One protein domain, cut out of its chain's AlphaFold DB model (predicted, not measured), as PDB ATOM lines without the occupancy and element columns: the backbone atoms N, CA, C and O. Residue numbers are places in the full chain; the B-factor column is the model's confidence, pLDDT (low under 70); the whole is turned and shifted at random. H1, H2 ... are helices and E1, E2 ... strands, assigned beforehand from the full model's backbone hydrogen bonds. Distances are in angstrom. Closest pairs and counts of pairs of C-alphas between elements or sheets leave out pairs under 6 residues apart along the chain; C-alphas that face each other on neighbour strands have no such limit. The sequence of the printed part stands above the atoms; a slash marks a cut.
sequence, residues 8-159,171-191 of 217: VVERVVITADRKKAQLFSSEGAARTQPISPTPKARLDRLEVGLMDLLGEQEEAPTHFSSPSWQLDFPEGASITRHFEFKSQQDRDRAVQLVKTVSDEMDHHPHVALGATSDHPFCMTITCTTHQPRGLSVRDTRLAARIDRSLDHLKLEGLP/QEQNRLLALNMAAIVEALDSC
ATOM      1  N   VAL A   8     -32.509 -15.307 -12.710       90.88
ATOM      2  CA  VAL A   8     -31.373 -15.846 -13.464       90.88
ATOM      3  C   VAL A   8     -31.890 -16.564 -14.707       90.88
ATOM      4  O   VAL A   8     -32.686 -17.495 -14.610       90.88
ATOM      5  N   VAL A   9     -31.457 -16.111 -15.879       93.31
ATOM      6  CA  VAL A   9     -31.785 -16.704 -17.175       93.31
ATOM      7  C   VAL A   9     -30.940 -17.957 -17.375       93.31
ATOM      8  O   VAL A   9     -29.725 -17.879 -17.510       93.31
ATOM      9  N   GLU A  10     -31.590 -19.113 -17.459       93.50
ATOM     10  CA  GLU A  10     -30.936 -20.397 -17.761       93.50
ATOM     11  C   GLU A  10     -31.291 -20.932 -19.142       93.50
ATOM     12  O   GLU A  10     -30.635 -21.830 -19.665       93.50
ATOM     13  N   ARG A  11     -32.353 -20.399 -19.750       95.62
ATOM     14  CA  ARG A  11     -32.749 -20.758 -21.106       95.62
ATOM     15  C   ARG A  11     -33.457 -19.601 -21.783       95.62
ATOM     16  O   ARG A  11     -34.296 -18.930 -21.185       95.62
ATOM     17  N   VAL A  12     -33.171 -19.442 -23.069       97.12
ATOM     18  CA  VAL A  12     -33.857 -18.509 -23.962       97.12
ATOM     19  C   VAL A  12     -34.518 -19.300 -25.084       97.12
ATOM     20  O   VAL A  12     -33.914 -20.214 -25.639       97.12
ATOM     21  N   VAL A  13     -35.764 -18.961 -25.408       97.44
ATOM     22  CA  VAL A  13     -36.475 -19.479 -26.585       97.44
ATOM     23  C   VAL A  13     -37.070 -18.307 -27.351       97.44
ATOM     24  O   VAL A  13     -37.867 -17.546 -26.806       97.44
ATOM     25  N   ILE A  14     -36.704 -18.163 -28.617       97.62
ATOM     26  CA  ILE A  14     -37.264 -17.163 -29.521       97.62
ATOM     27  C   ILE A  14     -38.439 -17.801 -30.258       97.62
ATOM     28  O   ILE A  14     -38.334 -18.877 -30.847       97.62
ATOM     29  N   THR A  15     -39.587 -17.131 -30.235       96.75
ATOM     30  CA  THR A  15     -40.788 -17.615 -30.915       96.75
ATOM     31  C   THR A  15     -40.574 -17.695 -32.427       96.75
ATOM     32  O   THR A  15     -39.841 -16.902 -33.019       96.75
ATOM     33  N   ALA A  16     -41.250 -18.641 -33.086       94.88
ATOM     34  CA  ALA A  16     -41.094 -18.875 -34.526       94.88
ATOM     35  C   ALA A  16     -41.432 -17.644 -35.393       94.88
ATOM     36  O   ALA A  16     -40.877 -17.481 -36.478       94.88
ATOM     37  N   ASP A  17     -42.307 -16.759 -34.903       95.88
ATOM     38  CA  ASP A  17     -42.652 -15.487 -35.548       95.88
ATOM     39  C   ASP A  17     -41.573 -14.398 -35.396       95.88
ATOM     40  O   ASP A  17     -41.715 -13.326 -35.983       95.88
ATOM     41  N   ARG A  18     -40.496 -14.679 -34.647       95.88
ATOM     42  CA  ARG A  18     -39.347 -13.799 -34.380       95.88
ATOM     43  C   ARG A  18     -39.697 -12.509 -33.638       95.88
ATOM     44  O   ARG A  18     -38.973 -11.534 -33.787       95.88
ATOM     45  N   LYS A  19     -40.787 -12.489 -32.860       96.00
ATOM     46  CA  LYS A  19     -41.253 -11.275 -32.157       96.00
ATOM     47  C   LYS A  19     -41.053 -11.299 -30.649       96.00
ATOM     48  O   LYS A  19     -41.116 -10.246 -30.016       96.00
ATOM     49  N   LYS A  20     -40.887 -12.480 -30.052       96.75
ATOM     50  CA  LYS A  20     -40.790 -12.633 -28.599       96.75
ATOM     51  C   LYS A  20     -39.647 -13.564 -28.219       96.75
ATOM     52  O   LYS A  20     -39.441 -14.593 -28.856       96.75
ATOM     53  N   ALA A  21     -38.945 -13.210 -27.152       96.62
ATOM     54  CA  ALA A  21     -38.034 -14.086 -26.438       96.62
ATOM     55  C   ALA A  21     -38.682 -14.486 -25.107       96.62
ATOM     56  O   ALA A  21     -39.153 -13.636 -24.347       96.62
ATOM     57  N   GLN A  22     -38.728 -15.784 -24.840       96.31
ATOM     58  CA  GLN A  22     -39.107 -16.354 -23.556       96.31
ATOM     59  C   GLN A  22     -37.829 -16.696 -22.798       96.31
ATOM     60  O   GLN A  22     -37.034 -17.520 -23.251       96.31
ATOM     61  N   LEU A  23     -37.633 -16.035 -21.666       95.38
ATOM     62  CA  LEU A  23     -36.525 -16.253 -20.749       95.38
ATOM     63  C   LEU A  23     -37.039 -17.143 -19.623       95.38
ATOM     64  O   LEU A  23     -38.081 -16.832 -19.049       95.38
ATOM     65  N   PHE A  24     -36.334 -18.222 -19.309       94.81
ATOM     66  CA  PHE A  24     -36.710 -19.169 -18.261       94.81
ATOM     67  C   PHE A  24     -35.634 -19.214 -17.178       94.81
ATOM     68  O   PHE A  24     -34.446 -19.224 -17.506       94.81
ATOM     69  N   SER A  25     -36.056 -19.279 -15.914       92.31
ATOM     70  CA  SER A  25     -35.179 -19.546 -14.770       92.31
ATOM     71  C   SER A  25     -35.200 -21.022 -14.357       92.31
ATOM     72  O   SER A  25     -36.096 -21.772 -14.760       92.31
ATOM     73  N   SER A  26     -34.250 -21.435 -13.507       84.44
ATOM     74  CA  SER A  26     -34.189 -22.786 -12.910       84.44
ATOM     75  C   SER A  26     -35.449 -23.158 -12.142       84.44
ATOM     76  O   SER A  26     -35.841 -24.321 -12.094       84.44
ATOM     77  N   GLU A  27     -36.106 -22.165 -11.547       84.56
ATOM     78  CA  GLU A  27     -37.340 -22.340 -10.777       84.56
ATOM     79  C   GLU A  27     -38.581 -22.513 -11.674       84.56
ATOM     80  O   GLU A  27     -39.699 -22.652 -11.183       84.56
ATOM     81  N   GLY A  28     -38.408 -22.496 -13.001       80.06
ATOM     82  CA  GLY A  28     -39.488 -22.631 -13.977       80.06
ATOM     83  C   GLY A  28     -40.276 -21.341 -14.222       80.06
ATOM     84  O   GLY A  28     -41.235 -21.356 -14.996       80.06
ATOM     85  N   ALA A  29     -39.882 -20.221 -13.606       85.62
ATOM     86  CA  ALA A  29     -40.465 -18.921 -13.906       85.62
ATOM     87  C   ALA A  29     -40.081 -18.489 -15.328       85.62
ATOM     88  O   ALA A  29     -38.949 -18.691 -15.770       85.62
ATOM     89  N   ALA A  30     -41.025 -17.875 -16.043       90.62
ATOM     90  CA  ALA A  30     -40.817 -17.414 -17.408       90.62
ATOM     91  C   ALA A  30     -41.139 -15.923 -17.543       90.62
ATOM     92  O   ALA A  30     -42.214 -15.471 -17.145       90.62
ATOM     93  N   ARG A  31     -40.230 -15.166 -18.160       91.94
ATOM     94  CA  ARG A  31     -40.450 -13.777 -18.583       91.94
ATOM     95  C   ARG A  31     -40.511 -13.729 -20.102       91.94
ATOM     96  O   ARG A  31     -39.727 -14.379 -20.783       91.94
ATOM     97  N   THR A  32     -41.457 -12.971 -20.643       94.00
ATOM     98  CA  THR A  32     -41.561 -12.756 -22.091       94.00
ATOM     99  C   THR A  32     -41.179 -11.323 -22.407       94.00
ATOM    100  O   THR A  32     -41.759 -10.399 -21.841       94.00
ATOM    101  N   GLN A  33     -40.236 -11.149 -23.324       94.31
ATOM    102  CA  GLN A  33     -39.768  -9.847 -23.783       94.31
ATOM    103  C   GLN A  33     -39.884  -9.749 -25.309       94.31
ATOM    104  O   GLN A  33     -39.828 -10.776 -25.996       94.31
ATOM    105  N   PRO A  34     -40.086  -8.543 -25.861       96.06
ATOM    106  CA  PRO A  34     -39.984  -8.331 -27.297       96.06
ATOM    107  C   PRO A  34     -38.559  -8.624 -27.782       96.06
ATOM    108  O   PRO A  34     -37.586  -8.416 -27.062       96.06
ATOM    109  N   ILE A  35     -38.444  -9.116 -29.012       96.75
ATOM    110  CA  ILE A  35     -37.168  -9.273 -29.711       96.75
ATOM    111  C   ILE A  35     -37.374  -8.994 -31.196       96.75
ATOM    112  O   ILE A  35     -38.411  -9.346 -31.756       96.75
ATOM    113  N   SER A  36     -36.372  -8.396 -31.835       96.81
ATOM    114  CA  SER A  36     -36.354  -8.137 -33.272       96.81
ATOM    115  C   SER A  36     -35.038  -8.641 -33.873       96.81
ATOM    116  O   SER A  36     -34.086  -7.874 -34.047       96.81
ATOM    117  N   PRO A  37     -34.922  -9.955 -34.144       97.44
ATOM    118  CA  PRO A  37     -33.750 -10.523 -34.790       97.44
ATOM    119  C   PRO A  37     -33.667 -10.102 -36.257       97.44
ATOM    120  O   PRO A  37     -34.684  -9.973 -36.940       97.44
ATOM    121  N   THR A  38     -32.455 -10.020 -36.804       96.69
ATOM    122  CA  THR A  38     -32.292  -9.827 -38.252       96.69
ATOM    123  C   THR A  38     -32.949 -10.978 -39.045       96.69
ATOM    124  O   THR A  38     -32.962 -12.126 -38.579       96.69
ATOM    125  N   PRO A  39     -33.455 -10.747 -40.275       94.50
ATOM    126  CA  PRO A  39     -34.122 -11.772 -41.087       94.50
ATOM    127  C   PRO A  39     -33.323 -13.071 -41.270       94.50
ATOM    128  O   PRO A  39     -33.894 -14.159 -41.294       94.50
ATOM    129  N   LYS A  40     -31.990 -12.971 -41.366       92.75
ATOM    130  CA  LYS A  40     -31.083 -14.118 -41.545       92.75
ATOM    131  C   LYS A  40     -30.501 -14.652 -40.232       92.75
ATOM    132  O   LYS A  40     -29.660 -15.553 -40.267       92.75
ATOM    133  N   ALA A  41     -30.923 -14.127 -39.079       94.44
ATOM    134  CA  ALA A  41     -30.481 -14.635 -37.789       94.44
ATOM    135  C   ALA A  41     -30.849 -16.119 -37.651       94.44
ATOM    136  O   ALA A  41     -31.995 -16.520 -37.896       94.44
ATOM    137  N   ARG A  42     -29.854 -16.917 -37.258       96.06
ATOM    138  CA  ARG A  42     -30.020 -18.310 -36.839       96.06
ATOM    139  C   ARG A  42     -30.483 -18.301 -35.384       96.06
ATOM    140  O   ARG A  42     -29.693 -17.931 -34.518       96.06
ATOM    141  N   LEU A  43     -31.763 -18.598 -35.160       97.12
ATOM    142  CA  LEU A  43     -32.413 -18.405 -33.858       97.12
ATOM    143  C   LEU A  43     -31.798 -19.287 -32.773       97.12
ATOM    144  O   LEU A  43     -31.478 -18.771 -31.717       97.12
ATOM    145  N   ASP A  44     -31.495 -20.546 -33.088       97.25
ATOM    146  CA  ASP A  44     -30.786 -21.490 -32.213       97.25
ATOM    147  C   ASP A  44     -29.474 -20.908 -31.658       97.25
ATOM    148  O   ASP A  44     -29.173 -20.990 -30.471       97.25
ATOM    149  N   ARG A  45     -28.684 -20.258 -32.518       97.88
ATOM    150  CA  ARG A  45     -27.416 -19.635 -32.109       97.88
ATOM    151  C   ARG A  45     -27.618 -18.325 -31.364       97.88
ATOM    152  O   ARG A  45     -26.774 -17.960 -30.550       97.88
ATOM    153  N   LEU A  46     -28.677 -17.592 -31.697       97.69
ATOM    154  CA  LEU A  46     -29.014 -16.345 -31.022       97.69
ATOM    155  C   LEU A  46     -29.520 -16.624 -29.603       97.69
ATOM    156  O   LEU A  46     -29.083 -15.950 -28.683       97.69
ATOM    157  N   GLU A  47     -30.352 -17.648 -29.421       98.00
ATOM    158  CA  GLU A  47     -30.821 -18.142 -28.122       98.00
ATOM    159  C   GLU A  47     -29.654 -18.507 -27.205       98.00
ATOM    160  O   GLU A  47     -29.590 -17.999 -26.091       98.00
ATOM    161  N   VAL A  48     -28.699 -19.312 -27.690       97.00
ATOM    162  CA  VAL A  48     -27.494 -19.671 -26.921       97.00
ATOM    163  C   VAL A  48     -26.690 -18.426 -26.549       97.00
ATOM    164  O   VAL A  48     -26.346 -18.239 -25.390       97.00
ATOM    165  N   GLY A  49     -26.438 -17.537 -27.514       97.25
ATOM    166  CA  GLY A  49     -25.689 -16.312 -27.240       97.25
ATOM    167  C   GLY A  49     -26.391 -15.385 -26.244       97.25
ATOM    168  O   GLY A  49     -25.722 -14.744 -25.448       97.25
ATOM    169  N   LEU A  50     -27.723 -15.306 -26.272       97.19
ATOM    170  CA  LEU A  50     -28.491 -14.513 -25.312       97.19
ATOM    171  C   LEU A  50     -28.514 -15.159 -23.926       97.19
ATOM    172  O   LEU A  50     -28.391 -14.449 -22.938       97.19
ATOM    173  N   MET A  51     -28.636 -16.483 -23.844       95.31
ATOM    174  CA  MET A  51     -28.579 -17.219 -22.579       95.31
ATOM    175  C   MET A  51     -27.287 -16.907 -21.813       95.31
ATOM    176  O   MET A  51     -27.349 -16.574 -20.635       95.31
ATOM    177  N   ASP A  52     -26.144 -16.917 -22.505       93.94
ATOM    178  CA  ASP A  52     -24.835 -16.631 -21.902       93.94
ATOM    179  C   ASP A  52     -24.693 -15.173 -21.419       93.94
ATOM    180  O   ASP A  52     -23.928 -14.898 -20.498       93.94
ATOM    181  N   LEU A  53     -25.400 -14.229 -22.051       96.25
ATOM    182  CA  LEU A  53     -25.229 -12.788 -21.821       96.25
ATOM    183  C   LEU A  53     -26.238 -12.196 -20.840       96.25
ATOM    184  O   LEU A  53     -25.906 -11.255 -20.118       96.25
ATOM    185  N   LEU A  54     -27.473 -12.704 -20.844       93.88
ATOM    186  CA  LEU A  54     -28.548 -12.160 -20.022       93.88
ATOM    187  C   LEU A  54     -28.397 -12.562 -18.551       93.88
ATOM    188  O   LEU A  54     -28.773 -11.780 -17.693       93.88
ATOM    189  N   GLY A  55     -27.804 -13.718 -18.231       88.75
ATOM    190  CA  GLY A  55     -27.439 -14.090 -16.854       88.75
ATOM    191  C   GLY A  55     -28.466 -13.667 -15.791       88.75
ATOM    192  O   GLY A  55     -29.646 -13.991 -15.887       88.75
ATOM    193  N   GLU A  56     -28.028 -12.913 -14.784       87.19
ATOM    194  CA  GLU A  56     -28.892 -12.362 -13.736       87.19
ATOM    195  C   GLU A  56     -29.606 -11.075 -14.185       87.19
ATOM    196  O   GLU A  56     -28.956 -10.101 -14.558       87.19
ATOM    197  N   GLN A  57     -30.941 -11.055 -14.143       84.19
ATOM    198  CA  GLN A  57     -31.773  -9.927 -14.572       84.19
ATOM    199  C   GLN A  57     -32.440  -9.235 -13.376       84.19
ATOM    200  O   GLN A  57     -33.334  -9.796 -12.728       84.19
ATOM    201  N   GLU A  58     -32.052  -7.983 -13.132       77.12
ATOM    202  CA  GLU A  58     -32.662  -7.106 -12.126       77.12
ATOM    203  C   GLU A  58     -33.948  -6.451 -12.661       77.12
ATOM    204  O   GLU A  58     -34.041  -6.110 -13.839       77.12
ATOM    205  N   GLU A  59     -34.962  -6.270 -11.806       70.94
ATOM    206  CA  GLU A  59     -36.191  -5.543 -12.186       70.94
ATOM    207  C   GLU A  59     -36.008  -4.020 -12.171       70.94
ATOM    208  O   GLU A  59     -36.696  -3.306 -12.896       70.94
ATOM    209  N   ALA A  60     -35.085  -3.527 -11.347       72.50
ATOM    210  CA  ALA A  60     -34.694  -2.129 -11.273       72.50
ATOM    211  C   ALA A  60     -33.203  -2.054 -10.922       72.50
ATOM    212  O   ALA A  60     -32.766  -2.830 -10.066       72.50
ATOM    213  N   PRO A  61     -32.437  -1.138 -11.539       74.38
ATOM    214  CA  PRO A  61     -31.012  -1.028 -11.282       74.38
ATOM    215  C   PRO A  61     -30.776  -0.610  -9.832       74.38
ATOM    216  O   PRO A  61     -31.285   0.409  -9.361       74.38
ATOM    217  N   THR A  62     -29.994  -1.409  -9.115       75.00
ATOM    218  CA  THR A  62     -29.502  -1.046  -7.775       75.00
ATOM    219  C   THR A  62     -28.141  -0.351  -7.821       75.00
ATOM    220  O   THR A  62     -27.774   0.355  -6.883       75.00
ATOM    221  N   HIS A  63     -27.432  -0.500  -8.941       81.50
ATOM    222  CA  HIS A  63     -26.135   0.097  -9.235       81.50
ATOM    223  C   HIS A  63     -26.113   0.633 -10.668       81.50
ATOM    224  O   HIS A  63     -26.893   0.192 -11.517       81.50
ATOM    225  N   PHE A  64     -25.187   1.552 -10.961       84.38
ATOM    226  CA  PHE A  64     -24.980   1.991 -12.339       84.38
ATOM    227  C   PHE A  64     -24.452   0.850 -13.218       84.38
ATOM    228  O   PHE A  64     -24.918   0.675 -14.342       84.38
ATOM    229  N   SER A  65     -23.493   0.060 -12.730       84.94
ATOM    230  CA  SER A  65     -23.028  -1.126 -13.458       84.94
ATOM    231  C   SER A  65     -24.100  -2.211 -13.480       84.94
ATOM    232  O   SER A  65     -24.629  -2.574 -12.432       84.94
ATOM    233  N   SER A  66     -24.354  -2.793 -14.651       84.44
ATOM    234  CA  SER A  66     -25.215  -3.971 -14.770       84.44
ATOM    235  C   SER A  66     -24.384  -5.261 -14.694       84.44
ATOM    236  O   SER A  66     -23.358  -5.378 -15.385       84.44
ATOM    237  N   PRO A  67     -24.811  -6.264 -13.903       84.81
ATOM    238  CA  PRO A  67     -24.097  -7.538 -13.797       84.81
ATOM    239  C   PRO A  67     -24.122  -8.337 -15.108       84.81
ATOM    240  O   PRO A  67     -23.213  -9.121 -15.371       84.81
ATOM    241  N   SER A  68     -25.119  -8.093 -15.951       91.19
ATOM    242  CA  SER A  68     -25.393  -8.809 -17.192       91.19
ATOM    243  C   SER A  68     -25.776  -7.843 -18.315       91.19
ATOM    244  O   SER A  68     -25.984  -6.645 -18.088       91.19
ATOM    245  N   TRP A  69     -25.859  -8.361 -19.538       95.94
ATOM    246  CA  TRP A  69     -26.483  -7.639 -20.643       95.94
ATOM    247  C   TRP A  69     -28.005  -7.690 -20.514       95.94
ATOM    248  O   TRP A  69     -28.575  -8.602 -19.916       95.94
ATOM    249  N   GLN A  70     -28.674  -6.723 -21.124       94.38
ATOM    250  CA  GLN A  70     -30.126  -6.620 -21.144       94.38
ATOM    251  C   GLN A  70     -30.610  -6.508 -22.586       94.38
ATOM    252  O   GLN A  70     -29.957  -5.879 -23.417       94.38
ATOM    253  N   LEU A  71     -31.747  -7.134 -22.895       94.00
ATOM    254  CA  LEU A  71     -32.460  -6.884 -24.147       94.00
ATOM    255  C   LEU A  71     -33.115  -5.504 -24.078       94.00
ATOM    256  O   LEU A  71     -33.857  -5.219 -23.139       94.00
ATOM    257  N   ASP A  72     -32.879  -4.674 -25.092       86.69
ATOM    258  CA  ASP A  72     -33.462  -3.334 -25.123       86.69
ATOM    259  C   ASP A  72     -34.985  -3.398 -25.299       86.69
ATOM    260  O   ASP A  72     -35.513  -4.105 -26.158       86.69
ATOM    261  N   PHE A  73     -35.712  -2.599 -24.524       76.94
ATOM    262  CA  PHE A  73     -37.160  -2.430 -24.639       76.94
ATOM    263  C   PHE A  73     -37.480  -1.076 -25.300       76.94
ATOM    264  O   PHE A  73     -36.788  -0.100 -25.009       76.94
ATOM    265  N   PRO A  74     -38.517  -0.957 -26.160       80.81
ATOM    266  CA  PRO A  74     -39.558  -1.943 -26.489       80.81
ATOM    267  C   PRO A  74     -39.295  -2.830 -27.713       80.81
ATOM    268  O   PRO A  74     -40.081  -3.736 -27.973       80.81
ATOM    269  N   GLU A  75     -38.246  -2.584 -28.495       83.94
ATOM    270  CA  GLU A  75     -38.079  -3.254 -29.796       83.94
ATOM    271  C   GLU A  75     -37.320  -4.587 -29.724       83.94
ATOM    272  O   GLU A  75     -37.491  -5.436 -30.600       83.94
ATOM    273  N   GLY A  76     -36.458  -4.779 -28.722       90.00
ATOM    274  CA  GLY A  76     -35.591  -5.954 -28.598       90.00
ATOM    275  C   GLY A  76     -34.666  -6.163 -29.800       90.00
ATOM    276  O   GLY A  76     -34.320  -7.293 -30.147       90.00
ATOM    277  N   ALA A  77     -34.303  -5.076 -30.485       94.19
ATOM    278  CA  ALA A  77     -33.421  -5.073 -31.652       94.19
ATOM    279  C   ALA A  77     -31.928  -4.991 -31.276       94.19
ATOM    280  O   ALA A  77     -31.058  -5.023 -32.150       94.19
ATOM    281  N   SER A  78     -31.619  -4.857 -29.992       96.62
ATOM    282  CA  SER A  78     -30.285  -4.595 -29.465       96.62
ATOM    283  C   SER A  78     -30.138  -5.168 -28.061       96.62
ATOM    284  O   SER A  78     -31.127  -5.495 -27.402       96.62
ATOM    285  N   ILE A  79     -28.885  -5.318 -27.635       97.44
ATOM    286  CA  ILE A  79     -28.533  -5.635 -26.252       97.44
ATOM    287  C   ILE A  79     -27.633  -4.543 -25.690       97.44
ATOM    288  O   ILE A  79     -26.729  -4.073 -26.388       97.44
ATOM    289  N   THR A  80     -27.851  -4.183 -24.432       96.94
ATOM    290  CA  THR A  80     -27.126  -3.109 -23.755       96.94
ATOM    291  C   THR A  80     -26.533  -3.590 -22.439       96.94
ATOM    292  O   THR A  80     -27.093  -4.458 -21.771       96.94
ATOM    293  N   ARG A  81     -25.389  -3.018 -22.060       95.56
ATOM    294  CA  ARG A  81     -24.816  -3.168 -20.723       95.56
ATOM    295  C   ARG A  81     -24.208  -1.855 -20.239       95.56
ATOM    296  O   ARG A  81     -23.550  -1.142 -21.004       95.56
ATOM    297  N   HIS A  82     -24.428  -1.560 -18.962       94.56
ATOM    298  CA  HIS A  82     -23.896  -0.388 -18.276       94.56
ATOM    299  C   HIS A  82     -22.664  -0.760 -17.449       94.56
ATOM    300  O   HIS A  82     -22.639  -1.798 -16.784       94.56
ATOM    301  N   PHE A  83     -21.651   0.100 -17.486       93.50
ATOM    302  CA  PHE A  83     -20.371  -0.073 -16.811       93.50
ATOM    303  C   PHE A  83     -19.998   1.201 -16.056       93.50
ATOM    304  O   PHE A  83     -20.048   2.302 -16.607       93.50
ATOM    305  N   GLU A  84     -19.556   1.037 -14.818       92.06
ATOM    306  CA  GLU A  84     -18.948   2.077 -13.997       92.06
ATOM    307  C   GLU A  84     -17.485   1.724 -13.721       92.06
ATOM    308  O   GLU A  84     -17.149   0.586 -13.384       92.06
ATOM    309  N   PHE A  85     -16.608   2.717 -13.858       91.25
ATOM    310  CA  PHE A  85     -15.175   2.568 -13.638       91.25
ATOM    311  C   PHE A  85     -14.702   3.390 -12.445       91.25
ATOM    312  O   PHE A  85     -15.251   4.436 -12.115       91.25
ATOM    313  N   LYS A  86     -13.605   2.948 -11.831       88.75
ATOM    314  CA  LYS A  86     -12.988   3.636 -10.687       88.75
ATOM    315  C   LYS A  86     -12.292   4.936 -11.062       88.75
ATOM    316  O   LYS A  86     -12.084   5.804 -10.218       88.75
ATOM    317  N   SER A  87     -11.851   5.029 -12.309       92.19
ATOM    318  CA  SER A  87     -11.050   6.135 -12.796       92.19
ATOM    319  C   SER A  87     -11.358   6.428 -14.256       92.19
ATOM    320  O   SER A  87     -11.763   5.547 -15.021       92.19
ATOM    321  N   GLN A  88     -11.093   7.668 -14.664       93.94
ATOM    322  CA  GLN A  88     -11.122   8.046 -16.072       93.94
ATOM    323  C   GLN A  88     -10.171   7.175 -16.905       93.94
ATOM    324  O   GLN A  88     -10.536   6.747 -17.993       93.94
ATOM    325  N   GLN A  89      -8.988   6.855 -16.369       94.94
ATOM    326  CA  GLN A  89      -8.003   6.014 -17.048       94.94
ATOM    327  C   GLN A  89      -8.547   4.608 -17.347       94.94
ATOM    328  O   GLN A  89      -8.325   4.091 -18.443       94.94
ATOM    329  N   ASP A  90      -9.270   3.996 -16.406       94.56
ATOM    330  CA  ASP A  90      -9.874   2.674 -16.602       94.56
ATOM    331  C   ASP A  90     -10.996   2.718 -17.642       94.56
ATOM    332  O   ASP A  90     -11.053   1.849 -18.514       94.56
ATOM    333  N   ARG A  91     -11.842   3.758 -17.609       95.38
ATOM    334  CA  ARG A  91     -12.889   3.962 -18.621       95.38
ATOM    335  C   ARG A  91     -12.289   4.153 -20.013       95.38
ATOM    336  O   ARG A  91     -12.727   3.512 -20.962       95.38
ATOM    337  N   ASP A  92     -11.268   4.993 -20.141       96.12
ATOM    338  CA  ASP A  92     -10.628   5.275 -21.429       96.12
ATOM    339  C   ASP A  92      -9.923   4.020 -21.978       96.12
ATOM    340  O   ASP A  92      -9.991   3.723 -23.174       96.12
ATOM    341  N   ARG A  93      -9.323   3.206 -21.097       96.31
ATOM    342  CA  ARG A  93      -8.794   1.883 -21.455       96.31
ATOM    343  C   ARG A  93      -9.900   0.931 -21.909       96.31
ATOM    344  O   ARG A  93      -9.698   0.215 -22.890       96.31
ATOM    345  N   ALA A  94     -11.051   0.922 -21.240       96.88
ATOM    346  CA  ALA A  94     -12.199   0.114 -21.644       96.88
ATOM    347  C   ALA A  94     -12.696   0.498 -23.045       96.88
ATOM    348  O   ALA A  94     -12.872  -0.380 -23.885       96.88
ATOM    349  N   VAL A  95     -12.825   1.799 -23.336       97.88
ATOM    350  CA  VAL A  95     -13.188   2.303 -24.672       97.88
ATOM    351  C   VAL A  95     -12.201   1.812 -25.730       97.88
ATOM    352  O   VAL A  95     -12.612   1.316 -26.781       97.88
ATOM    353  N   GLN A  96     -10.897   1.895 -25.454       98.12
ATOM    354  CA  GLN A  96      -9.879   1.437 -26.398       98.12
ATOM    355  C   GLN A  96      -9.948  -0.078 -26.639       98.12
ATOM    356  O   GLN A  96      -9.806  -0.517 -27.781       98.12
ATOM    357  N   LEU A  97     -10.203  -0.877 -25.600       97.62
ATOM    358  CA  LEU A  97     -10.386  -2.325 -25.730       97.62
ATOM    359  C   LEU A  97     -11.625  -2.667 -26.560       97.62
ATOM    360  O   LEU A  97     -11.540  -3.496 -27.463       97.62
ATOM    361  N   VAL A  98     -12.755  -1.999 -26.305       98.12
ATOM    362  CA  VAL A  98     -13.985  -2.166 -27.093       98.12
ATOM    363  C   VAL A  98     -13.721  -1.843 -28.558       98.12
ATOM    364  O   VAL A  98     -14.086  -2.636 -29.424       98.12
ATOM    365  N   LYS A  99     -13.028  -0.735 -28.847       97.88
ATOM    366  CA  LYS A  99     -12.651  -0.360 -30.214       97.88
ATOM    367  C   LYS A  99     -11.805  -1.441 -30.887       97.88
ATOM    368  O   LYS A  99     -12.161  -1.891 -31.969       97.88
ATOM    369  N   THR A 100     -10.741  -1.906 -30.229       98.06
ATOM    370  CA  THR A 100      -9.875  -2.966 -30.765       98.06
ATOM    371  C   THR A 100     -10.662  -4.241 -31.074       98.06
ATOM    372  O   THR A 100     -10.548  -4.779 -32.171       98.06
ATOM    373  N   VAL A 101     -11.513  -4.693 -30.148       97.81
ATOM    374  CA  VAL A 101     -12.368  -5.872 -30.356       97.81
ATOM    375  C   VAL A 101     -13.331  -5.673 -31.530       97.81
ATOM    376  O   VAL A 101     -13.543  -6.596 -32.316       97.81
ATOM    377  N   SER A 102     -13.908  -4.479 -31.650       97.44
ATOM    378  CA  SER A 102     -14.862  -4.133 -32.709       97.44
ATOM    379  C   SER A 102     -14.207  -4.132 -34.088       97.44
ATOM    380  O   SER A 102     -14.752  -4.713 -35.026       97.44
ATOM    381  N   ASP A 103     -13.007  -3.554 -34.191       97.69
ATOM    382  CA  ASP A 103     -12.204  -3.526 -35.416       97.69
ATOM    383  C   ASP A 103     -11.789  -4.946 -35.835       97.69
ATOM    384  O   ASP A 103     -11.944  -5.326 -36.994       97.69
ATOM    385  N   GLU A 104     -11.342  -5.780 -34.889       97.50
ATOM    386  CA  GLU A 104     -11.014  -7.192 -35.142       97.50
ATOM    387  C   GLU A 104     -12.218  -8.013 -35.623       97.50
ATOM    388  O   GLU A 104     -12.058  -9.013 -36.327       97.50
ATOM    389  N   MET A 105     -13.424  -7.635 -35.199       96.19
ATOM    390  CA  MET A 105     -14.661  -8.322 -35.554       96.19
ATOM    391  C   MET A 105     -15.371  -7.728 -36.770       96.19
ATOM    392  O   MET A 105     -16.342  -8.347 -37.222       96.19
ATOM    393  N   ASP A 106     -14.911  -6.585 -37.291       95.75
ATOM    394  CA  ASP A 106     -15.588  -5.779 -38.317       95.75
ATOM    395  C   ASP A 106     -17.076  -5.559 -37.975       95.75
ATOM    396  O   ASP A 106     -17.986  -5.824 -38.771       95.75
ATOM    397  N   HIS A 107     -17.334  -5.246 -36.702       95.12
ATOM    398  CA  HIS A 107     -18.673  -5.092 -36.135       95.12
ATOM    399  C   HIS A 107     -18.604  -4.158 -34.929       95.12
ATOM    400  O   HIS A 107     -18.011  -4.516 -33.912       95.12
ATOM    401  N   HIS A 108     -19.188  -2.967 -35.045       95.88
ATOM    402  CA  HIS A 108     -19.003  -1.892 -34.068       95.88
ATOM    403  C   HIS A 108     -20.253  -1.678 -33.207       95.88
ATOM    404  O   HIS A 108     -21.346  -1.509 -33.755       95.88
ATOM    405  N   PRO A 109     -20.121  -1.663 -31.868       97.50
ATOM    406  CA  PRO A 109     -21.200  -1.278 -30.977       97.50
ATOM    407  C   PRO A 109     -21.298   0.248 -30.899       97.50
ATOM    408  O   PRO A 109     -20.371   0.978 -31.252       97.50
ATOM    409  N   HIS A 110     -22.407   0.725 -30.348       97.56
ATOM    410  CA  HIS A 110     -22.543   2.111 -29.917       97.56
ATOM    411  C   HIS A 110     -22.058   2.250 -28.479       97.56
ATOM    412  O   HIS A 110     -22.357   1.400 -27.637       97.56
ATOM    413  N   VAL A 111     -21.279   3.296 -28.209       98.12
ATOM    414  CA  VAL A 111     -20.687   3.552 -26.894       98.12
ATOM    415  C   VAL A 111     -20.995   4.984 -26.480       98.12
ATOM    416  O   VAL A 111     -20.525   5.931 -27.108       98.12
ATOM    417  N   ALA A 112     -21.731   5.134 -25.383       98.06
ATOM    418  CA  ALA A 112     -22.017   6.417 -24.762       98.06
ATOM    419  C   ALA A 112     -21.240   6.535 -23.450       98.06
ATOM    420  O   ALA A 112     -21.200   5.596 -22.654       98.06
ATOM    421  N   LEU A 113     -20.635   7.700 -23.217       97.12
ATOM    422  CA  LEU A 113     -19.897   8.009 -21.992       97.12
ATOM    423  C   LEU A 113     -20.692   8.997 -21.140       97.12
ATOM    424  O   LEU A 113     -21.275   9.954 -21.655       97.12
ATOM    425  N   GLY A 114     -20.700   8.758 -19.833       93.56
ATOM    426  CA  GLY A 114     -21.442   9.553 -18.862       93.56
ATOM    427  C   GLY A 114     -20.623   9.908 -17.638       93.56
ATOM    428  O   GLY A 114     -19.530   9.371 -17.420       93.56
ATOM    429  N   ALA A 115     -21.169  10.841 -16.869       90.56
ATOM    430  CA  ALA A 115     -20.627  11.276 -15.596       90.56
ATOM    431  C   ALA A 115     -21.737  11.937 -14.771       90.56
ATOM    432  O   ALA A 115     -22.385  12.875 -15.239       90.56
ATOM    433  N   THR A 116     -21.903  11.492 -13.532       85.69
ATOM    434  CA  THR A 116     -22.671  12.187 -12.493       85.69
ATOM    435  C   THR A 116     -21.756  12.506 -11.310       85.69
ATOM    436  O   THR A 116     -20.600  12.076 -11.280       85.69
ATOM    437  N   SER A 117     -22.253  13.271 -10.334       82.88
ATOM    438  CA  SER A 117     -21.498  13.580  -9.110       82.88
ATOM    439  C   SER A 117     -21.040  12.317  -8.370       82.88
ATOM    440  O   SER A 117     -19.932  12.294  -7.840       82.88
ATOM    441  N   ASP A 118     -21.871  11.271  -8.373       80.81
ATOM    442  CA  ASP A 118     -21.603  10.013  -7.672       80.81
ATOM    443  C   ASP A 118     -21.006   8.925  -8.573       80.81
ATOM    444  O   ASP A 118     -20.278   8.065  -8.076       80.81
ATOM    445  N   HIS A 119     -21.243   9.003  -9.886       84.56
ATOM    446  CA  HIS A 119     -20.768   8.047 -10.885       84.56
ATOM    447  C   HIS A 119     -20.006   8.782 -12.004       84.56
ATOM    448  O   HIS A 119     -20.522   8.990 -13.105       84.56
ATOM    449  N   PRO A 120     -18.772   9.249 -11.745       88.81
ATOM    450  CA  PRO A 120     -18.064  10.156 -12.652       88.81
ATOM    451  C   PRO A 120     -17.530   9.482 -13.926       88.81
ATOM    452  O   PRO A 120     -17.160  10.169 -14.882       88.81
ATOM    453  N   PHE A 121     -17.464   8.148 -13.957       92.94
ATOM    454  CA  PHE A 121     -16.839   7.391 -15.043       92.94
ATOM    455  C   PHE A 121     -17.760   6.278 -15.546       92.94
ATOM    456  O   PHE A 121     -17.452   5.092 -15.436       92.94
ATOM    457  N   CYS A 122     -18.885   6.678 -16.132       94.06
ATOM    458  CA  CYS A 122     -19.880   5.768 -16.688       94.06
ATOM    459  C   CYS A 122     -19.665   5.502 -18.178       94.06
ATOM    460  O   CYS A 122     -19.219   6.376 -18.931       94.06
ATOM    461  N   MET A 123     -20.054   4.307 -18.611       96.25
ATOM    462  CA  MET A 123     -20.098   3.896 -20.008       96.25
ATOM    463  C   MET A 123     -21.292   2.972 -20.250       96.25
ATOM    464  O   MET A 123     -21.535   2.050 -19.477       96.25
ATOM    465  N   THR A 124     -21.988   3.169 -21.362       97.50
ATOM    466  CA  THR A 124     -23.049   2.275 -21.836       97.50
ATOM    467  C   THR A 124     -22.675   1.752 -23.211       97.50
ATOM    468  O   THR A 124     -22.440   2.540 -24.130       97.50
ATOM    469  N   ILE A 125     -22.638   0.430 -23.361       98.12
ATOM    470  CA  ILE A 125     -22.373  -0.232 -24.639       98.12
ATOM    471  C   ILE A 125     -23.668  -0.850 -25.147       98.12
ATOM    472  O   ILE A 125     -24.292  -1.625 -24.426       98.12
ATOM    473  N   THR A 126     -24.020  -0.573 -26.401       98.19
ATOM    474  CA  THR A 126     -25.166  -1.184 -27.076       98.19
ATOM    475  C   THR A 126     -24.731  -1.884 -28.364       98.19
ATOM    476  O   THR A 126     -24.185  -1.258 -29.273       98.19
ATOM    477  N   CYS A 127     -24.987  -3.190 -28.458       98.06
ATOM    478  CA  CYS A 127     -24.673  -4.001 -29.636       98.06
ATOM    479  C   CYS A 127     -25.921  -4.220 -30.494       98.06
ATOM    480  O   CYS A 127     -26.973  -4.633 -29.994       98.06
ATOM    481  N   THR A 128     -25.796  -3.967 -31.795       96.62
ATOM    482  CA  THR A 128     -26.861  -4.212 -32.765       96.62
ATOM    483  C   THR A 128     -26.357  -4.243 -34.206       96.62
ATOM    484  O   THR A 128     -25.304  -3.692 -34.524       96.62
ATOM    485  N   THR A 129     -27.150  -4.826 -35.104       95.06
ATOM    486  CA  THR A 129     -26.910  -4.779 -36.546       95.06
ATOM    487  C   THR A 129     -27.798  -3.716 -37.192       95.06
ATOM    488  O   THR A 129     -29.014  -3.698 -36.988       95.06
ATOM    489  N   HIS A 130     -27.200  -2.822 -37.989       88.81
ATOM    490  CA  HIS A 130     -27.929  -1.748 -38.682       88.81
ATOM    491  C   HIS A 130     -28.621  -2.219 -39.959       88.81
ATOM    492  O   HIS A 130     -29.757  -1.830 -40.209       88.81
ATOM    493  N   GLN A 131     -27.981  -3.079 -40.758       86.00
ATOM    494  CA  GLN A 131     -28.536  -3.526 -42.038       86.00
ATOM    495  C   GLN A 131     -28.421  -5.047 -42.255       86.00
ATOM    496  O   GLN A 131     -27.313  -5.580 -42.344       86.00
ATOM    497  N   PRO A 132     -29.558  -5.755 -42.404       87.44
ATOM    498  CA  PRO A 132     -30.901  -5.314 -42.005       87.44
ATOM    499  C   PRO A 132     -30.963  -5.058 -40.490       87.44
ATOM    500  O   PRO A 132     -30.294  -5.753 -39.725       87.44
ATOM    501  N   ARG A 133     -31.771  -4.079 -40.069       89.94
ATOM    502  CA  ARG A 133     -31.922  -3.688 -38.661       89.94
ATOM    503  C   ARG A 133     -32.358  -4.878 -37.805       89.94
ATOM    504  O   ARG A 133     -33.294  -5.590 -38.169       89.94
ATOM    505  N   GLY A 134     -31.697  -5.070 -36.667       94.44
ATOM    506  CA  GLY A 134     -32.103  -6.033 -35.646       94.44
ATOM    507  C   GLY A 134     -30.933  -6.677 -34.914       94.44
ATOM    508  O   GLY A 134     -29.765  -6.409 -35.197       94.44
ATOM    509  N   LEU A 135     -31.261  -7.580 -33.995       96.81
ATOM    510  CA  LEU A 135     -30.282  -8.340 -33.232       96.81
ATOM    511  C   LEU A 135     -29.786  -9.548 -34.038       96.81
ATOM    512  O   LEU A 135     -30.554 -10.294 -34.656       96.81
ATOM    513  N   SER A 136     -28.480  -9.768 -34.051       97.19
ATOM    514  CA  SER A 136     -27.832 -10.862 -34.763       97.19
ATOM    515  C   SER A 136     -26.916 -11.670 -33.848       97.19
ATOM    516  O   SER A 136     -26.551 -11.271 -32.747       97.19
ATOM    517  N   VAL A 137     -26.462 -12.817 -34.354       97.44
ATOM    518  CA  VAL A 137     -25.442 -13.633 -33.678       97.44
ATOM    519  C   VAL A 137     -24.087 -12.904 -33.600       97.44
ATOM    520  O   VAL A 137     -23.261 -13.240 -32.756       97.44
ATOM    521  N   ARG A 138     -23.808 -11.921 -34.475       97.19
ATOM    522  CA  ARG A 138     -22.570 -11.123 -34.372       97.19
ATOM    523  C   ARG A 138     -22.618 -10.202 -33.158       97.19
ATOM    524  O   ARG A 138     -21.591 -10.056 -32.506       97.19
ATOM    525  N   ASP A 139     -23.798  -9.681 -32.825       98.19
ATOM    526  CA  ASP A 139     -24.009  -8.820 -31.660       98.19
ATOM    527  C   ASP A 139     -23.715  -9.563 -30.359       98.19
ATOM    528  O   ASP A 139     -22.921  -9.091 -29.550       98.19
ATOM    529  N   THR A 140     -24.255 -10.776 -30.197       98.25
ATOM    530  CA  THR A 140     -23.993 -11.580 -28.993       98.25
ATOM    531  C   THR A 140     -22.529 -12.016 -28.892       98.25
ATOM    532  O   THR A 140     -21.934 -12.010 -27.818       98.25
ATOM    533  N   ARG A 141     -21.883 -12.335 -30.019       98.12
ATOM    534  CA  ARG A 141     -20.446 -12.661 -30.034       98.12
ATOM    535  C   ARG A 141     -19.565 -11.471 -29.672       98.12
ATOM    536  O   ARG A 141     -18.566 -11.664 -28.981       98.12
ATOM    537  N   LEU A 142     -19.912 -10.284 -30.167       98.44
ATOM    538  CA  LEU A 142     -19.212  -9.041 -29.864       98.44
ATOM    539  C   LEU A 142     -19.334  -8.730 -28.372       98.44
ATOM    540  O   LEU A 142     -18.311  -8.598 -27.708       98.44
ATOM    541  N   ALA A 143     -20.558  -8.731 -27.840       98.25
ATOM    542  CA  ALA A 143     -20.842  -8.544 -26.420       98.25
ATOM    543  C   ALA A 143     -20.028  -9.502 -25.532       98.25
ATOM    544  O   ALA A 143     -19.292  -9.062 -24.651       98.25
ATOM    545  N   ALA A 144     -20.033 -10.803 -25.844       97.69
ATOM    546  CA  ALA A 144     -19.265 -11.791 -25.083       97.69
ATOM    547  C   ALA A 144     -17.741 -11.568 -25.160       97.69
ATOM    548  O   ALA A 144     -17.004 -11.904 -24.231       97.69
ATOM    549  N   ARG A 145     -17.224 -11.050 -26.284       97.75
ATOM    550  CA  ARG A 145     -15.791 -10.740 -26.433       97.75
ATOM    551  C   ARG A 145     -15.408  -9.456 -25.707       97.75
ATOM    552  O   ARG A 145     -14.307  -9.399 -25.162       97.75
ATOM    553  N   ILE A 146     -16.306  -8.475 -25.672       97.44
ATOM    554  CA  ILE A 146     -16.171  -7.273 -24.852       97.44
ATOM    555  C   ILE A 146     -16.088  -7.674 -23.380       97.44
ATOM    556  O   ILE A 146     -15.095  -7.336 -22.748       97.44
ATOM    557  N   ASP A 147     -17.020  -8.484 -22.869       95.38
ATOM    558  CA  ASP A 147     -17.001  -8.929 -21.467       95.38
ATOM    559  C   ASP A 147     -15.666  -9.574 -21.084       95.38
ATOM    560  O   ASP A 147     -15.012  -9.134 -20.142       95.38
ATOM    561  N   ARG A 148     -15.187 -10.541 -21.880       94.81
ATOM    562  CA  ARG A 148     -13.874 -11.172 -21.651       94.81
ATOM    563  C   ARG A 148     -12.713 -10.178 -21.676       94.81
ATOM    564  O   ARG A 148     -11.727 -10.369 -20.974       94.81
ATOM    565  N   SER A 149     -12.803  -9.145 -22.510       94.38
ATOM    566  CA  SER A 149     -11.752  -8.132 -22.627       94.38
ATOM    567  C   SER A 149     -11.776  -7.153 -21.458       94.38
ATOM    568  O   SER A 149     -10.724  -6.644 -21.087       94.38
ATOM    569  N   LEU A 150     -12.945  -6.905 -20.866       93.12
ATOM    570  CA  LEU A 150     -13.120  -5.976 -19.753       93.12
ATOM    571  C   LEU A 150     -13.022  -6.648 -18.374       93.12
ATOM    572  O   LEU A 150     -12.848  -5.931 -17.400       93.12
ATOM    573  N   ASP A 151     -13.041  -7.981 -18.283       87.62
ATOM    574  CA  ASP A 151     -13.042  -8.760 -17.026       87.62
ATOM    575  C   ASP A 151     -11.936  -8.365 -16.021       87.62
ATOM    576  O   ASP A 151     -12.116  -8.392 -14.806       87.62
ATOM    577  N   HIS A 152     -10.777  -7.927 -16.520       83.06
ATOM    578  CA  HIS A 152      -9.652  -7.495 -15.683       83.06
ATOM    579  C   HIS A 152      -9.767  -6.053 -15.162       83.06
ATOM    580  O   HIS A 152      -9.025  -5.659 -14.256       83.06
ATOM    581  N   LEU A 153     -10.654  -5.245 -15.744       82.25
ATOM    582  CA  LEU A 153     -10.967  -3.908 -15.264       82.25
ATOM    583  C   LEU A 153     -12.010  -4.079 -14.166       82.25
ATOM    584  O   LEU A 153     -13.159  -4.396 -14.443       82.25
ATOM    585  N   LYS A 154     -11.593  -3.932 -12.905       64.25
ATOM    586  CA  LYS A 154     -12.476  -4.096 -11.743       64.25
ATOM    587  C   LYS A 154     -13.656  -3.123 -11.831       64.25
ATOM    588  O   LYS A 154     -13.519  -1.968 -11.424       64.25
ATOM    589  N   LEU A 155     -14.788  -3.610 -12.329       66.19
ATOM    590  CA  LEU A 155     -16.079  -2.938 -12.265       66.19
ATOM    591  C   LEU A 155     -16.501  -2.943 -10.797       66.19
ATOM    592  O   LEU A 155     -16.716  -4.004 -10.214       66.19
ATOM    593  N   GLU A 156     -16.547  -1.775 -10.167       57.19
ATOM    594  CA  GLU A 156     -17.176  -1.659  -8.856       57.19
ATOM    595  C   GLU A 156     -18.608  -1.199  -9.074       57.19
ATOM    596  O   GLU A 156     -18.844  -0.089  -9.537       57.19
ATOM    597  N   GLY A 157     -19.574  -2.043  -8.708       51.81
ATOM    598  CA  GLY A 157     -20.839  -1.515  -8.221       51.81
ATOM    599  C   GLY A 157     -20.524  -0.907  -6.866       51.81
ATOM    600  O   GLY A 157     -20.423  -1.641  -5.888       51.81
ATOM    601  N   LEU A 158     -20.243   0.397  -6.807       48.41
ATOM    602  CA  LEU A 158     -20.034   1.061  -5.524       48.41
ATOM    603  C   LEU A 158     -21.317   0.868  -4.696       48.41
ATOM    604  O   LEU A 158     -22.383   1.326  -5.117       48.41
ATOM    605  N   PRO A 159     -21.270   0.171  -3.546       44.88
ATOM    606  CA  PRO A 159     -22.438   0.037  -2.703       44.88
ATOM    607  C   PRO A 159     -22.552   1.317  -1.888       44.88
ATOM    608  O   PRO A 159     -21.714   1.590  -1.025       44.88
ATOM    609  N   GLN A 171     -31.932   7.473 -14.336       90.44
ATOM    610  CA  GLN A 171     -31.936   8.610 -15.247       90.44
ATOM    611  C   GLN A 171     -30.672   8.643 -16.113       90.44
ATOM    612  O   GLN A 171     -30.781   8.819 -17.328       90.44
ATOM    613  N   GLU A 172     -29.487   8.444 -15.532       92.31
ATOM    614  CA  GLU A 172     -28.236   8.458 -16.295       92.31
ATOM    615  C   GLU A 172     -28.105   7.239 -17.218       92.31
ATOM    616  O   GLU A 172     -27.727   7.396 -18.383       92.31
ATOM    617  N   GLN A 173     -28.471   6.036 -16.761       93.00
ATOM    618  CA  GLN A 173     -28.522   4.842 -17.615       93.00
ATOM    619  C   GLN A 173     -29.438   5.068 -18.824       93.00
ATOM    620  O   GLN A 173     -29.017   4.850 -19.964       93.00
ATOM    621  N   ASN A 174     -30.646   5.594 -18.591       93.50
ATOM    622  CA  ASN A 174     -31.603   5.923 -19.646       93.50
ATOM    623  C   ASN A 174     -31.073   7.006 -20.591       93.50
ATOM    624  O   ASN A 174     -31.255   6.900 -21.804       93.50
ATOM    625  N   ARG A 175     -30.389   8.033 -20.072       95.56
ATOM    626  CA  ARG A 175     -29.788   9.093 -20.895       95.56
ATOM    627  C   ARG A 175     -28.728   8.527 -21.836       95.56
ATOM    628  O   ARG A 175     -28.717   8.860 -23.019       95.56
ATOM    629  N   LEU A 176     -27.842   7.675 -21.328       96.44
ATOM    630  CA  LEU A 176     -26.773   7.071 -22.123       96.44
ATOM    631  C   LEU A 176     -27.309   6.050 -23.130       96.44
ATOM    632  O   LEU A 176     -26.848   6.024 -24.270       96.44
ATOM    633  N   LEU A 177     -28.313   5.261 -22.745       95.19
ATOM    634  CA  LEU A 177     -29.036   4.397 -23.675       95.19
ATOM    635  C   LEU A 177     -29.689   5.224 -24.792       95.19
ATOM    636  O   LEU A 177     -29.536   4.892 -25.964       95.19
ATOM    637  N   ALA A 178     -30.351   6.336 -24.459       95.12
ATOM    638  CA  ALA A 178     -30.973   7.217 -25.443       95.12
ATOM    639  C   ALA A 178     -29.952   7.826 -26.421       95.12
ATOM    640  O   ALA A 178     -30.244   7.927 -27.611       95.12
ATOM    641  N   LEU A 179     -28.746   8.175 -25.956       96.75
ATOM    642  CA  LEU A 179     -27.655   8.619 -26.831       96.75
ATOM    643  C   LEU A 179     -27.229   7.525 -27.816       96.75
ATOM    644  O   LEU A 179     -27.110   7.799 -29.009       96.75
ATOM    645  N   ASN A 180     -27.058   6.287 -27.342       96.25
ATOM    646  CA  ASN A 180     -26.767   5.154 -28.223       96.25
ATOM    647  C   ASN A 180     -27.903   4.920 -29.227       96.25
ATOM    648  O   ASN A 180     -27.639   4.705 -30.406       96.25
ATOM    649  N   MET A 181     -29.165   4.994 -28.795       93.81
ATOM    650  CA  MET A 181     -30.319   4.835 -29.685       93.81
ATOM    651  C   MET A 181     -30.369   5.920 -30.764       93.81
ATOM    652  O   MET A 181     -30.602   5.605 -31.928       93.81
ATOM    653  N   ALA A 182     -30.101   7.178 -30.410       93.44
ATOM    654  CA  ALA A 182     -30.034   8.271 -31.376       93.44
ATOM    655  C   ALA A 182     -28.914   8.050 -32.407       93.44
ATOM    656  O   ALA A 182     -29.155   8.169 -33.606       93.44
ATOM    657  N   ALA A 183     -27.725   7.643 -31.954       93.06
ATOM    658  CA  ALA A 183     -26.601   7.331 -32.834       93.06
ATOM    659  C   ALA A 183     -26.879   6.116 -33.741       93.06
ATOM    660  O   ALA A 183     -26.453   6.091 -34.894       93.06
ATOM    661  N   ILE A 184     -27.629   5.116 -33.261       91.38
ATOM    662  CA  ILE A 184     -28.100   3.996 -34.090       91.38
ATOM    663  C   ILE A 184     -29.030   4.498 -35.191       91.38
ATOM    664  O   ILE A 184     -28.870   4.083 -36.335       91.38
ATOM    665  N   VAL A 185     -29.989   5.367 -34.867       90.19
ATOM    666  CA  VAL A 185     -30.919   5.933 -35.855       90.19
ATOM    667  C   VAL A 185     -30.162   6.741 -36.911       90.19
ATOM    668  O   VAL A 185     -30.351   6.506 -38.099       90.19
ATOM    669  N   GLU A 186     -29.226   7.597 -36.503       89.19
ATOM    670  CA  GLU A 186     -28.376   8.353 -37.433       89.19
ATOM    671  C   GLU A 186     -27.512   7.432 -38.315       89.19
ATOM    672  O   GLU A 186     -27.348   7.657 -39.519       89.19
ATOM    673  N   ALA A 187     -26.985   6.345 -37.743       86.50
ATOM    674  CA  ALA A 187     -26.237   5.341 -38.490       86.50
ATOM    675  C   ALA A 187     -27.118   4.582 -39.495       86.50
ATOM    676  O   ALA A 187     -26.625   4.181 -40.543       86.50
ATOM    677  N   LEU A 188     -28.414   4.390 -39.229       82.69
ATOM    678  CA  LEU A 188     -29.327   3.764 -40.193       82.69
ATOM    679  C   LEU A 188     -29.525   4.634 -41.438       82.69
ATOM    680  O   LEU A 188     -29.559   4.092 -42.544       82.69
ATOM    681  N   ASP A 189     -29.592   5.953 -41.260       78.25
ATOM    682  CA  ASP A 189     -29.749   6.916 -42.355       78.25
ATOM    683  C   ASP A 189     -28.463   7.078 -43.180       78.25
ATOM    684  O   ASP A 189     -28.512   7.376 -44.375       78.25
ATOM    685  N   SER A 190     -27.303   6.859 -42.554       71.94
ATOM    686  CA  SER A 190     -25.983   7.073 -43.158       71.94
ATOM    687  C   SER A 190     -25.225   5.792 -43.530       71.94
ATOM    688  O   SER A 190     -24.229   5.887 -44.256       71.94
ATOM    689  N   CYS A 191     -25.657   4.592 -43.100       63.34
ATOM    690  CA  CYS A 191     -24.908   3.369 -43.408       63.34
ATOM    691  C   CYS A 191     -25.017   3.015 -44.891       63.34
ATOM    692  O   CYS A 191     -25.940   2.334 -45.340       63.34
TER     693      CYS A 191
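What this domain is: This is residues 8 to 159 and 171 to 191 of the 217 residues of the protein "4a-hydroxytetrahydrobiopterin dehydratase" of Exophiala mesophila (UniProt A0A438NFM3). A three-stranded antiparallel sheet, in the order E4, E6, E5, is covered on one face by the helices H2 and H3 and on the other by the long helix H4, which runs slantwise to the strands. H1, H3 and H2 stand side by side in a row with H3 in the middle, and beyond the larger sheet H1 packs on one face of a second, small antiparallel sheet, E1, E2, E3. The printed part has 173 residues with four named helices and six named strands, in the order E1, E2, E3, H1, E4, H2, E5, E6, H3, H4, and its class is mixed, helices and strands. It is compact, with a radius of gyration of the C-alphas of 15.5 A, and spans 44 by 42 by 27 A.

Where its parts are: In the larger sheet E4 is residues 79 to 84, 17.4 A from first to last C-alpha, beginning at C-alpha 79 at (-28.533, -5.635, -26.252). E6 is residues 122 to 127, 16.9 A long, and E5 is residues 110 to 114. H2 is residues 88 to 105, 25.7 A long, and H3 is residues 137 to 150, 20.1 A long. H4 is residues 171 to 190, 28.6 A long, ending at C-alpha 190 at (-25.983, 7.073, -43.158). H1 is residues 43 to 54, 15.7 A long. The small sheet has E1, residues 11 to 14, beginning at C-alpha 11 at (-32.749, -20.758, -21.106), E2, residues 20 to 24, and E3, residues 30 to 34.

How they stand to each other: E6 is the inner strand of the larger sheet. E4 and E6 are antiparallel at 163 degrees, with N 83 and O 123 2.8 A apart, within hydrogen-bond range. E6 and E5, a hairpin, are antiparallel at 166 degrees, with N 110 and O 126 at 2.9 A. Residues 70 to 71 pair antiparallel with residues 79 to 80 of E4. E4, H2 and E5 form a split strand-helix-strand unit, two strands that run the same way with E6 between them, and its crossover is right-handed. The larger sheet and its helices form three layers, helices on both faces of a sheet, with H2 and H3 on the same face of the sheet E4, E6, E5 and H4 on the opposite face. H4 has a height over the sheet of 7.1 A and lies over E6 and E5; its closest C-alphas to E5 are those of Asn 180 and His 110, 5.5 A. H3, at a height of 9.6 A, lies over E4 and E6 and runs along the strands. H2 and H3 touch, closest at the C-alphas of Val 98 and Ile 146, 6.0 A, and run opposite ways at a tilt of 37 degrees, only just steep. H3 and H1 touch, closest at the C-alphas of Val 137 and Leu 46, 5.2 A, and run the same way at a shallow tilt of 26 degrees. H1 is on the small sheet at a height of 6.2 A, two layers, and lies over E1, with the C-alphas of Glu 47 and Val 12 closest at 5.2 A. That sheet is a meander, each strand the antiparallel neighbour of the one before, with N 22 and O 13 at 2.8 A and N 23 and O 31 at 2.8 A. In H1, H2, H3 and H4 every O i to N i+4 pair is within hydrogen-bond range.

The domain as a whole: The C-alphas farthest apart are those of Ala 16 and Ser 117, 45.6 A. Residues 160 to 170 are not printed, and C-alphas 159 and 171 are 17.9 A apart across the cut. The link from H1 to E4, 24 residues, is long. The mean pLDDT of the printed part is 91.2; residues 154 to 159 and residue 191 are under 70.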